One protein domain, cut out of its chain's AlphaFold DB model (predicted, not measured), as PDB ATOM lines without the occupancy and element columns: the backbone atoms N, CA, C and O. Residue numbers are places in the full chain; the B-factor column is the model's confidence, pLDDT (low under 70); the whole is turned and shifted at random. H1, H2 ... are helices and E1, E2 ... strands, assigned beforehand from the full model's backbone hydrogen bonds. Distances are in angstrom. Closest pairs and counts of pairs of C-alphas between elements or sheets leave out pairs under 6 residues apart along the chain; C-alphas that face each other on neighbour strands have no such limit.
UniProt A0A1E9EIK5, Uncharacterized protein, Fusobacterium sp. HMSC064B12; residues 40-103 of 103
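AT A GLANCE: This is residues 40 to 103 of the 103 residues of an uncharacterized protein of Fusobacterium sp. HMSC064B12 (UniProt A0A1E9EIK5). A two-stranded hairpin, E1 and E2, has one helix, H1, over it, nearest to E2, while unnamed residues 63 to 83 loop round one end of the hairpin to reach H1. The 64 printed residues run E1, E2, H1, with an antiparallel sheet; the class is mixed, helices and strands, with under half of the residues in named elements. The whole is only just loose, close to compact, with a radius of gyration of the C-alphas of 13.0 A and spans of 43 by 21 by 17 A.

HOW THE PARTS SIT: E1, residues 40 to 45, and E2, residues 56 to 62, form a hairpin at 147 degrees, with N 43 and O 58 within hydrogen-bond range at 3.0 A. The closest C-alphas of E2 and H1, residues 84 to 100, are those of Phe 57 and Gln 90, 6.4 A apart. E1 and H1 are only just apart, at 8.2 A. In H1 every O i to N i+4 pair is within hydrogen-bond range.

IN THESE COORDINATES: E1 begins at C-alpha 40 (12.603, 22.114, 8.811). E2 spans 17.7 A. H1 spans 24.6 A and ends at C-alpha 100 (0.796, 7.270, 29.992).

THE WHOLE: The printed part has no cut. The link E2 to H1 is long. Residues 48 to 53 and 101 to 103 have pLDDT under 70.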
ATOM      1  N   ILE A  40      12.547  23.572   8.877       96.75
ATOM      2  CA  ILE A  40      12.603  22.114   8.811       96.75
ATOM      3  C   ILE A  40      11.273  21.544   9.305       96.75
ATOM      4  O   ILE A  40      10.731  21.976  10.326       96.75
ATOM      5  N   LEU A  41      10.736  20.588   8.551       96.56
ATOM      6  CA  LEU A  41       9.591  19.781   8.947       96.56
ATOM      7  C   LEU A  41      10.076  18.632   9.832       96.56
ATOM      8  O   LEU A  41      10.895  17.817   9.401       96.56
ATOM      9  N   TYR A  42       9.530  18.563  11.041       96.81
ATOM     10  CA  TYR A  42       9.776  17.503  12.008       96.81
ATOM     11  C   TYR A  42       8.535  16.630  12.179       96.81
ATOM     12  O   TYR A  42       7.409  17.134  12.163       96.81
ATOM     13  N   VAL A  43       8.747  15.336  12.405       96.00
ATOM     14  CA  VAL A  43       7.699  14.360  12.745       96.00
ATOM     15  C   VAL A  43       8.056  13.646  14.041       96.00
ATOM     16  O   VAL A  43       9.232  13.439  14.331       96.00
ATOM     17  N   LEU A  44       7.039  13.292  14.823       94.00
ATOM     18  CA  LEU A  44       7.194  12.452  16.006       94.00
ATOM     19  C   LEU A  44       7.279  10.979  15.591       94.00
ATOM     20  O   LEU A  44       6.381  10.490  14.906       94.00
ATOM     21  N   VAL A  45       8.321  10.280  16.035       91.12
ATOM     22  CA  VAL A  45       8.558   8.858  15.751       91.12
ATOM     23  C   VAL A  45       8.787   8.080  17.047       91.12
ATOM     24  O   VAL A  45       9.296   8.620  18.031       91.12
ATOM     25  N   TRP A  46       8.392   6.806  17.034       87.25
ATOM     26  CA  TRP A  46       8.394   5.882  18.171       87.25
ATOM     27  C   TRP A  46       9.294   4.659  17.906       87.25
ATOM     28  O   TRP A  46       8.918   3.536  18.224       87.25
ATOM     29  N   ASP A  47      10.470   4.869  17.300       71.25
ATOM     30  CA  ASP A  47      11.334   3.793  16.766       71.25
ATOM     31  C   ASP A  47      11.826   2.776  17.818       71.25
ATOM     32  O   ASP A  47      12.183   1.660  17.454       71.25
ATOM     33  N   ASP A  48      11.799   3.118  19.111       68.19
ATOM     34  CA  ASP A  48      12.023   2.175  20.212       68.19
ATOM     35  C   ASP A  48      11.370   2.699  21.502       68.19
ATOM     36  O   ASP A  48      11.825   3.684  22.073       68.19
ATOM     37  N   ILE A  49      10.278   2.085  21.970       60.53
ATOM     38  CA  ILE A  49       9.564   2.519  23.192       60.53
ATOM     39  C   ILE A  49      10.456   2.386  24.442       60.53
ATOM     40  O   ILE A  49      10.251   3.111  25.419       60.53
ATOM     41  N   GLU A  50      11.448   1.490  24.421       62.06
ATOM     42  CA  GLU A  50      12.393   1.307  25.526       62.06
ATOM     43  C   GLU A  50      13.554   2.313  25.486       62.06
ATOM     44  O   GLU A  50      14.205   2.543  26.515       62.06
ATOM     45  N   ASP A  51      13.792   2.984  24.352       68.75
ATOM     46  CA  ASP A  51      14.742   4.089  24.295       68.75
ATOM     47  C   ASP A  51      14.215   5.263  25.133       68.75
ATOM     48  O   ASP A  51      13.133   5.813  24.920       68.75
ATOM     49  N   LYS A  52      15.035   5.712  26.089       66.69
ATOM     50  CA  LYS A  52      14.758   6.869  26.951       66.69
ATOM     51  C   LYS A  52      14.450   8.161  26.186       66.69
ATOM     52  O   LYS A  52      13.950   9.105  26.811       66.69
ATOM     53  N   TYR A  53      14.826   8.239  24.911       67.69
ATOM     54  CA  TYR A  53      14.579   9.384  24.040       67.69
ATOM     55  C   TYR A  53      13.290   9.272  23.225       67.69
ATOM     56  O   TYR A  53      12.891  10.262  22.614       67.69
ATOM     57  N   SER A  54      12.626   8.117  23.252       77.00
ATOM     58  CA  SER A  54      11.340   7.910  22.605       77.00
ATOM     59  C   SER A  54      10.191   8.504  23.433       77.00
ATOM     60  O   SER A  54      10.201   8.430  24.670       77.00
ATOM     61  N   PRO A  55       9.196   9.126  22.778       87.06
ATOM     62  CA  PRO A  55       9.136   9.408  21.339       87.06
ATOM     63  C   PRO A  55      10.060  10.565  20.936       87.06
ATOM     64  O   PRO A  55      10.237  11.493  21.721       87.06
ATOM     65  N   LEU A  56      10.608  10.551  19.717       90.94
ATOM     66  CA  LEU A  56      11.607  11.515  19.233       90.94
ATOM     67  C   LEU A  56      11.096  12.332  18.040       90.94
ATOM     68  O   LEU A  56      10.504  11.788  17.110       90.94
ATOM     69  N   PHE A  57      11.368  13.638  18.033       93.94
ATOM     70  CA  PHE A  57      11.182  14.474  16.850       93.94
ATOM     71  C   PHE A  57      12.375  14.362  15.905       93.94
ATOM     72  O   PHE A  57      13.476  14.801  16.238       93.94
ATOM     73  N   ILE A  58      12.136  13.840  14.702       93.31
ATOM     74  CA  ILE A  58      13.155  13.722  13.656       93.31
ATOM     75  C   ILE A  58      12.884  14.712  12.514       93.31
ATOM     76  O   ILE A  58      11.721  14.917  12.151       93.31
ATOM     77  N   PRO A  59      13.922  15.354  11.948       96.06
ATOM     78  CA  PRO A  59      13.776  16.177  10.757       96.06
ATOM     79  C   PRO A  59      13.570  15.281   9.533       96.06
ATOM     80  O   PRO A  59      14.310  14.320   9.345       96.06
ATOM     81  N   ILE A  60      12.591  15.603   8.687       95.88
ATOM     82  CA  ILE A  60      12.279  14.799   7.491       95.88
ATOM     83  C   ILE A  60      12.339  15.586   6.190       95.88
ATOM     84  O   ILE A  60      12.527  14.995   5.131       95.88
ATOM     85  N   PHE A  61      12.201  16.911   6.240       96.06
ATOM     86  CA  PHE A  61      12.212  17.736   5.036       96.06
ATOM     87  C   PHE A  61      12.722  19.147   5.328       96.06
ATOM     88  O   PHE A  61      12.255  19.798   6.263       96.06
ATOM     89  N   ASP A  62      13.649  19.637   4.507       95.25
ATOM     90  CA  ASP A  62      14.110  21.025   4.519       95.25
ATOM     91  C   ASP A  62      13.301  21.824   3.494       95.25
ATOM     92  O   ASP A  62      13.469  21.660   2.283       95.25
ATOM     93  N   LEU A  63      12.404  22.693   3.968       94.06
ATOM     94  CA  LEU A  63      11.525  23.491   3.104       94.06
ATOM     95  C   LEU A  63      12.287  24.577   2.339       94.06
ATOM     96  O   LEU A  63      11.843  25.004   1.272       94.06
ATOM     97  N   GLU A  64      13.423  25.022   2.872       93.00
ATOM     98  CA  GLU A  64      14.260  26.039   2.241       93.00
ATOM     99  C   GLU A  64      15.081  25.428   1.106       93.00
ATOM    100  O   GLU A  64      15.094  25.964  -0.003       93.00
ATOM    101  N   LYS A  65      15.697  24.264   1.353       93.69
ATOM    102  CA  LYS A  65      16.438  23.502   0.331       93.69
ATOM    103  C   LYS A  65      15.537  22.666  -0.582       93.69
ATOM    104  O   LYS A  65      16.016  22.174  -1.599       93.69
ATOM    105  N   ARG A  66      14.252  22.524  -0.240       92.31
ATOM    106  CA  ARG A  66      13.243  21.709  -0.939       92.31
ATOM    107  C   ARG A  66      13.696  20.269  -1.178       92.31
ATOM    108  O   ARG A  66      13.695  19.796  -2.310       92.31
ATOM    109  N   ARG A  67      14.108  19.594  -0.108       93.88
ATOM    110  CA  ARG A  67      14.560  18.199  -0.161       93.88
ATOM    111  C   ARG A  67      14.256  17.470   1.139       93.88
ATOM    112  O   ARG A  67      14.188  18.095   2.197       93.88
ATOM    113  N   GLU A  68      14.172  16.148   1.061       95.38
ATOM    114  CA  GLU A  68      14.201  15.295   2.245       95.38
ATOM    115  C   GLU A  68      15.517  15.454   3.016       95.38
ATOM    116  O   GLU A  68      16.573  15.756   2.441       95.38
ATOM    117  N   VAL A  69      15.434  15.266   4.332       94.94
ATOM    118  CA  VAL A  69      16.594  15.272   5.225       94.94
ATOM    119  C   VAL A  69      17.082  13.833   5.388       94.94
ATOM    120  O   VAL A  69      16.425  13.045   6.069       94.94
ATOM    121  N   PRO A  70      18.217  13.456   4.784       92.69
ATOM    122  CA  PRO A  70      18.809  12.161   5.036       92.69
ATOM    123  C   PRO A  70      19.449  12.140   6.427       92.69
ATOM    124  O   PRO A  70      19.978  13.140   6.917       92.69
ATOM    125  N   VAL A  71      19.451  10.966   7.057       86.19
ATOM    126  CA  VAL A  71      20.022  10.768   8.402       86.19
ATOM    127  C   VAL A  71      21.487  11.204   8.466       86.19
ATOM    128  O   VAL A  71      21.944  11.725   9.477       86.19
ATOM    129  N   GLU A  72      22.225  11.030   7.373       90.25
ATOM    130  CA  GLU A  72      23.643  11.367   7.289       90.25
ATOM    131  C   GLU A  72      23.949  12.872   7.284       90.25
ATOM    132  O   GLU A  72      25.102  13.231   7.541       90.25
ATOM    133  N   ASP A  73      22.944  13.733   7.106       91.56
ATOM    134  CA  ASP A  73      23.073  15.183   7.287       91.56
ATOM    135  C   ASP A  73      22.910  15.623   8.748       91.56
ATOM    136  O   ASP A  73      23.366  16.709   9.129       91.56
ATOM    137  N   ILE A  74      22.273  14.799   9.586       86.62
ATOM    138  CA  ILE A  74      21.995  15.132  10.985       86.62
ATOM    139  C   ILE A  74      23.323  15.274  11.738       86.62
ATOM    140  O   ILE A  74      24.163  14.376  11.748       86.62
ATOM    141  N   GLY A  75      23.529  16.437  12.362       84.69
ATOM    142  CA  GLY A  75      24.778  16.783  13.051       84.69
ATOM    143  C   GLY A  75      25.912  17.264  12.136       84.69
ATOM    144  O   GLY A  75      26.973  17.618  12.646       84.69
ATOM    145  N   LYS A  76      25.705  17.308  10.811       91.31
ATOM    146  CA  LYS A  76      26.652  17.893   9.843       91.31
ATOM    147  C   LYS A  76      26.167  19.219   9.264       91.31
ATOM    148  O   LYS A  76      26.987  20.093   8.995       91.31
ATOM    149  N   ASP A  77      24.861  19.360   9.043       92.06
ATOM    150  CA  ASP A  77      24.262  20.597   8.538       92.06
ATOM    151  C   ASP A  77      23.831  21.495   9.713       92.06
ATOM    152  O   ASP A  77      22.946  21.093  10.472       92.06
ATOM    153  N   PRO A  78      24.386  22.717   9.861       91.25
ATOM    154  CA  PRO A  78      23.994  23.650  10.919       91.25
ATOM    155  C   PRO A  78      22.494  23.974  10.936       91.25
ATOM    156  O   PRO A  78      21.937  24.306  11.976       91.25
ATOM    157  N   ARG A  79      21.797  23.851   9.796       91.75
ATOM    158  CA  ARG A  79      20.339  24.051   9.737       91.75
ATOM    159  C   ARG A  79      19.560  22.985  10.503       91.75
ATOM    160  O   ARG A  79      18.430  23.241  10.910       91.75
ATOM    161  N   LEU A  80      20.146  21.799  10.663       92.94
ATOM    162  CA  LEU A  80      19.555  20.665  11.370       92.94
ATOM    163  C   LEU A  80      19.912  20.653  12.860       92.94
ATOM    164  O   LEU A  80      19.533  19.713  13.560       92.94
ATOM    165  N   GLU A  81      20.611  21.678  13.358       91.94
ATOM    166  CA  GLU A  81      20.762  21.876  14.795       91.94
ATOM    167  C   GLU A  81      19.385  21.957  15.466       91.94
ATOM    168  O   GLU A  81      18.429  22.543  14.948       91.94
ATOM    169  N   VAL A  82      19.276  21.307  16.626       90.94
ATOM    170  CA  VAL A  82      18.024  21.240  17.381       90.94
ATOM    171  C   VAL A  82      17.664  22.638  17.859       90.94
ATOM    172  O   VAL A  82      18.401  23.244  18.635       90.94
ATOM    173  N   THR A  83      16.508  23.128  17.424       94.38
ATOM    174  CA  THR A  83      16.020  24.441  17.835       94.38
ATOM    175  C   THR A  83      15.361  24.401  19.216       94.38
ATOM    176  O   THR A  83      14.951  23.339  19.700       94.38
ATOM    177  N   ASP A  84      15.186  25.569  19.843       95.44
ATOM    178  CA  ASP A  84      14.529  25.688  21.152       95.44
ATOM    179  C   ASP A  84      13.106  25.120  21.133       95.44
ATOM    180  O   ASP A  84      12.682  24.438  22.073       95.44
ATOM    181  N   ARG A  85      12.368  25.349  20.038       95.06
ATOM    182  CA  ARG A  85      11.022  24.798  19.868       95.06
ATOM    183  C   ARG A  85      11.040  23.273  19.807       95.06
ATOM    184  O   ARG A  85      10.218  22.644  20.473       95.06
ATOM    185  N   VAL A  86      11.964  22.678  19.051       95.12
ATOM    186  CA  VAL A  86      12.102  21.214  18.966       95.12
ATOM    187  C   VAL A  86      12.469  20.641  20.332       95.12
ATOM    188  O   VAL A  86      11.813  19.713  20.799       95.12
ATOM    189  N   ALA A  87      13.438  21.240  21.029       94.56
ATOM    190  CA  ALA A  87      13.840  20.812  22.366       94.56
ATOM    191  C   ALA A  87      12.690  20.901  23.388       94.56
ATOM    192  O   ALA A  87      12.538  20.023  24.242       94.56
ATOM    193  N   PHE A  88      11.864  21.947  23.312       94.62
ATOM    194  CA  PHE A  88      10.684  22.100  24.159       94.62
ATOM    195  C   PHE A  88       9.622  21.033  23.866       94.62
ATOM    196  O   PHE A  88       9.167  20.353  24.788       94.62
ATOM    197  N   MET A  89       9.271  20.841  22.592       94.44
ATOM    198  CA  MET A  89       8.309  19.822  22.165       94.44
ATOM    199  C   MET A  89       8.775  18.418  22.571       94.44
ATOM    200  O   MET A  89       7.999  17.653  23.140       94.44
ATOM    201  N   GLN A  90      10.059  18.112  22.379       93.06
ATOM    202  CA  GLN A  90      10.671  16.848  22.783       93.06
ATOM    203  C   GLN A  90      10.487  16.574  24.283       93.06
ATOM    204  O   GLN A  90      10.057  15.492  24.682       93.06
ATOM    205  N   LYS A  91      10.759  17.573  25.136       91.81
ATOM    206  CA  LYS A  91      10.566  17.457  26.591       91.81
ATOM    207  C   LYS A  91       9.106  17.191  26.962       91.81
ATOM    208  O   LYS A  91       8.854  16.377  27.852       91.81
ATOM    209  N   LEU A  92       8.158  17.864  26.304       90.94
ATOM    210  CA  LEU A  92       6.726  17.666  26.549       90.94
ATOM    211  C   LEU A  92       6.279  16.245  26.197       90.94
ATOM    212  O   LEU A  92       5.608  15.607  27.006       90.94
ATOM    213  N   PHE A  93       6.674  15.738  25.030       89.50
ATOM    214  CA  PHE A  93       6.238  14.422  24.563       89.50
ATOM    215  C   PHE A  93       6.894  13.267  25.326       89.50
ATOM    216  O   PHE A  93       6.195  12.317  25.668       89.50
ATOM    217  N   ILE A  94       8.171  13.377  25.718       87.00
ATOM    218  CA  ILE A  94       8.793  12.407  26.641       87.00
ATOM    219  C   ILE A  94       8.033  12.361  27.973       87.00
ATOM    220  O   ILE A  94       7.804  11.283  28.523       87.00
ATOM    221  N   LYS A  95       7.649  13.523  28.522       85.94
ATOM    222  CA  LYS A  95       6.885  13.583  29.776       85.94
ATOM    223  C   LYS A  95       5.513  12.925  29.613       85.94
ATOM    224  O   LYS A  95       5.158  12.080  30.428       85.94
ATOM    225  N   PHE A  96       4.791  13.272  28.548       84.19
ATOM    226  CA  PHE A  96       3.490  12.690  28.227       84.19
ATOM    227  C   PHE A  96       3.572  11.166  28.060       84.19
ATOM    228  O   PHE A  96       2.790  10.446  28.672       84.19
ATOM    229  N   ALA A  97       4.538  10.658  27.292       80.50
ATOM    230  CA  ALA A  97       4.716   9.222  27.092       80.50
ATOM    231  C   ALA A  97       4.969   8.496  28.424       80.50
ATOM    232  O   ALA A  97       4.247   7.565  28.763       80.50
ATOM    233  N   LYS A  98       5.900   8.992  29.249       78.50
ATOM    234  CA  LYS A  98       6.219   8.395  30.561       78.50
ATOM    235  C   LYS A  98       5.053   8.382  31.545       78.50
ATOM    236  O   LYS A  98       4.993   7.497  32.394       78.50
ATOM    237  N   GLU A  99       4.173   9.376  31.493       80.94
ATOM    238  CA  GLU A  99       2.976   9.420  32.338       80.94
ATOM    239  C   GLU A  99       1.923   8.404  31.875       80.94
ATOM    240  O   GLU A  99       1.306   7.757  32.717       80.94
ATOM    241  N   ASN A 100       1.772   8.204  30.561       71.75
ATOM    242  CA  ASN A 100       0.796   7.270  29.992       71.75
ATOM    243  C   ASN A 100       1.280   5.808  29.935       71.75
ATOM    244  O   ASN A 100       0.452   4.908  29.884       71.75
ATOM    245  N   SER A 101       2.591   5.547  29.991       63.31
ATOM    246  CA  SER A 101       3.156   4.186  30.056       63.31
ATOM    247  C   SER A 101       3.094   3.539  31.449       63.31
ATOM    248  O   SER A 101       3.490   2.390  31.594       63.31
ATOM    249  N   LYS A 102       2.632   4.243  32.495       52.97
ATOM    250  CA  LYS A 102       2.494   3.700  33.866       52.97
ATOM    251  C   LYS A 102       1.197   2.893  34.077       52.97
ATOM    252  O   LYS A 102       0.559   3.043  35.122       52.97
ATOM    253  N   ILE A 103       0.807   2.068  33.106       40.38
ATOM    254  CA  ILE A 103      -0.353   1.163  33.190       40.38
ATOM    255  C   ILE A 103       0.138  -0.272  33.347       40.38
ATOM    256  O   ILE A 103       1.014  -0.672  32.552       40.38
TER     257      ILE A 103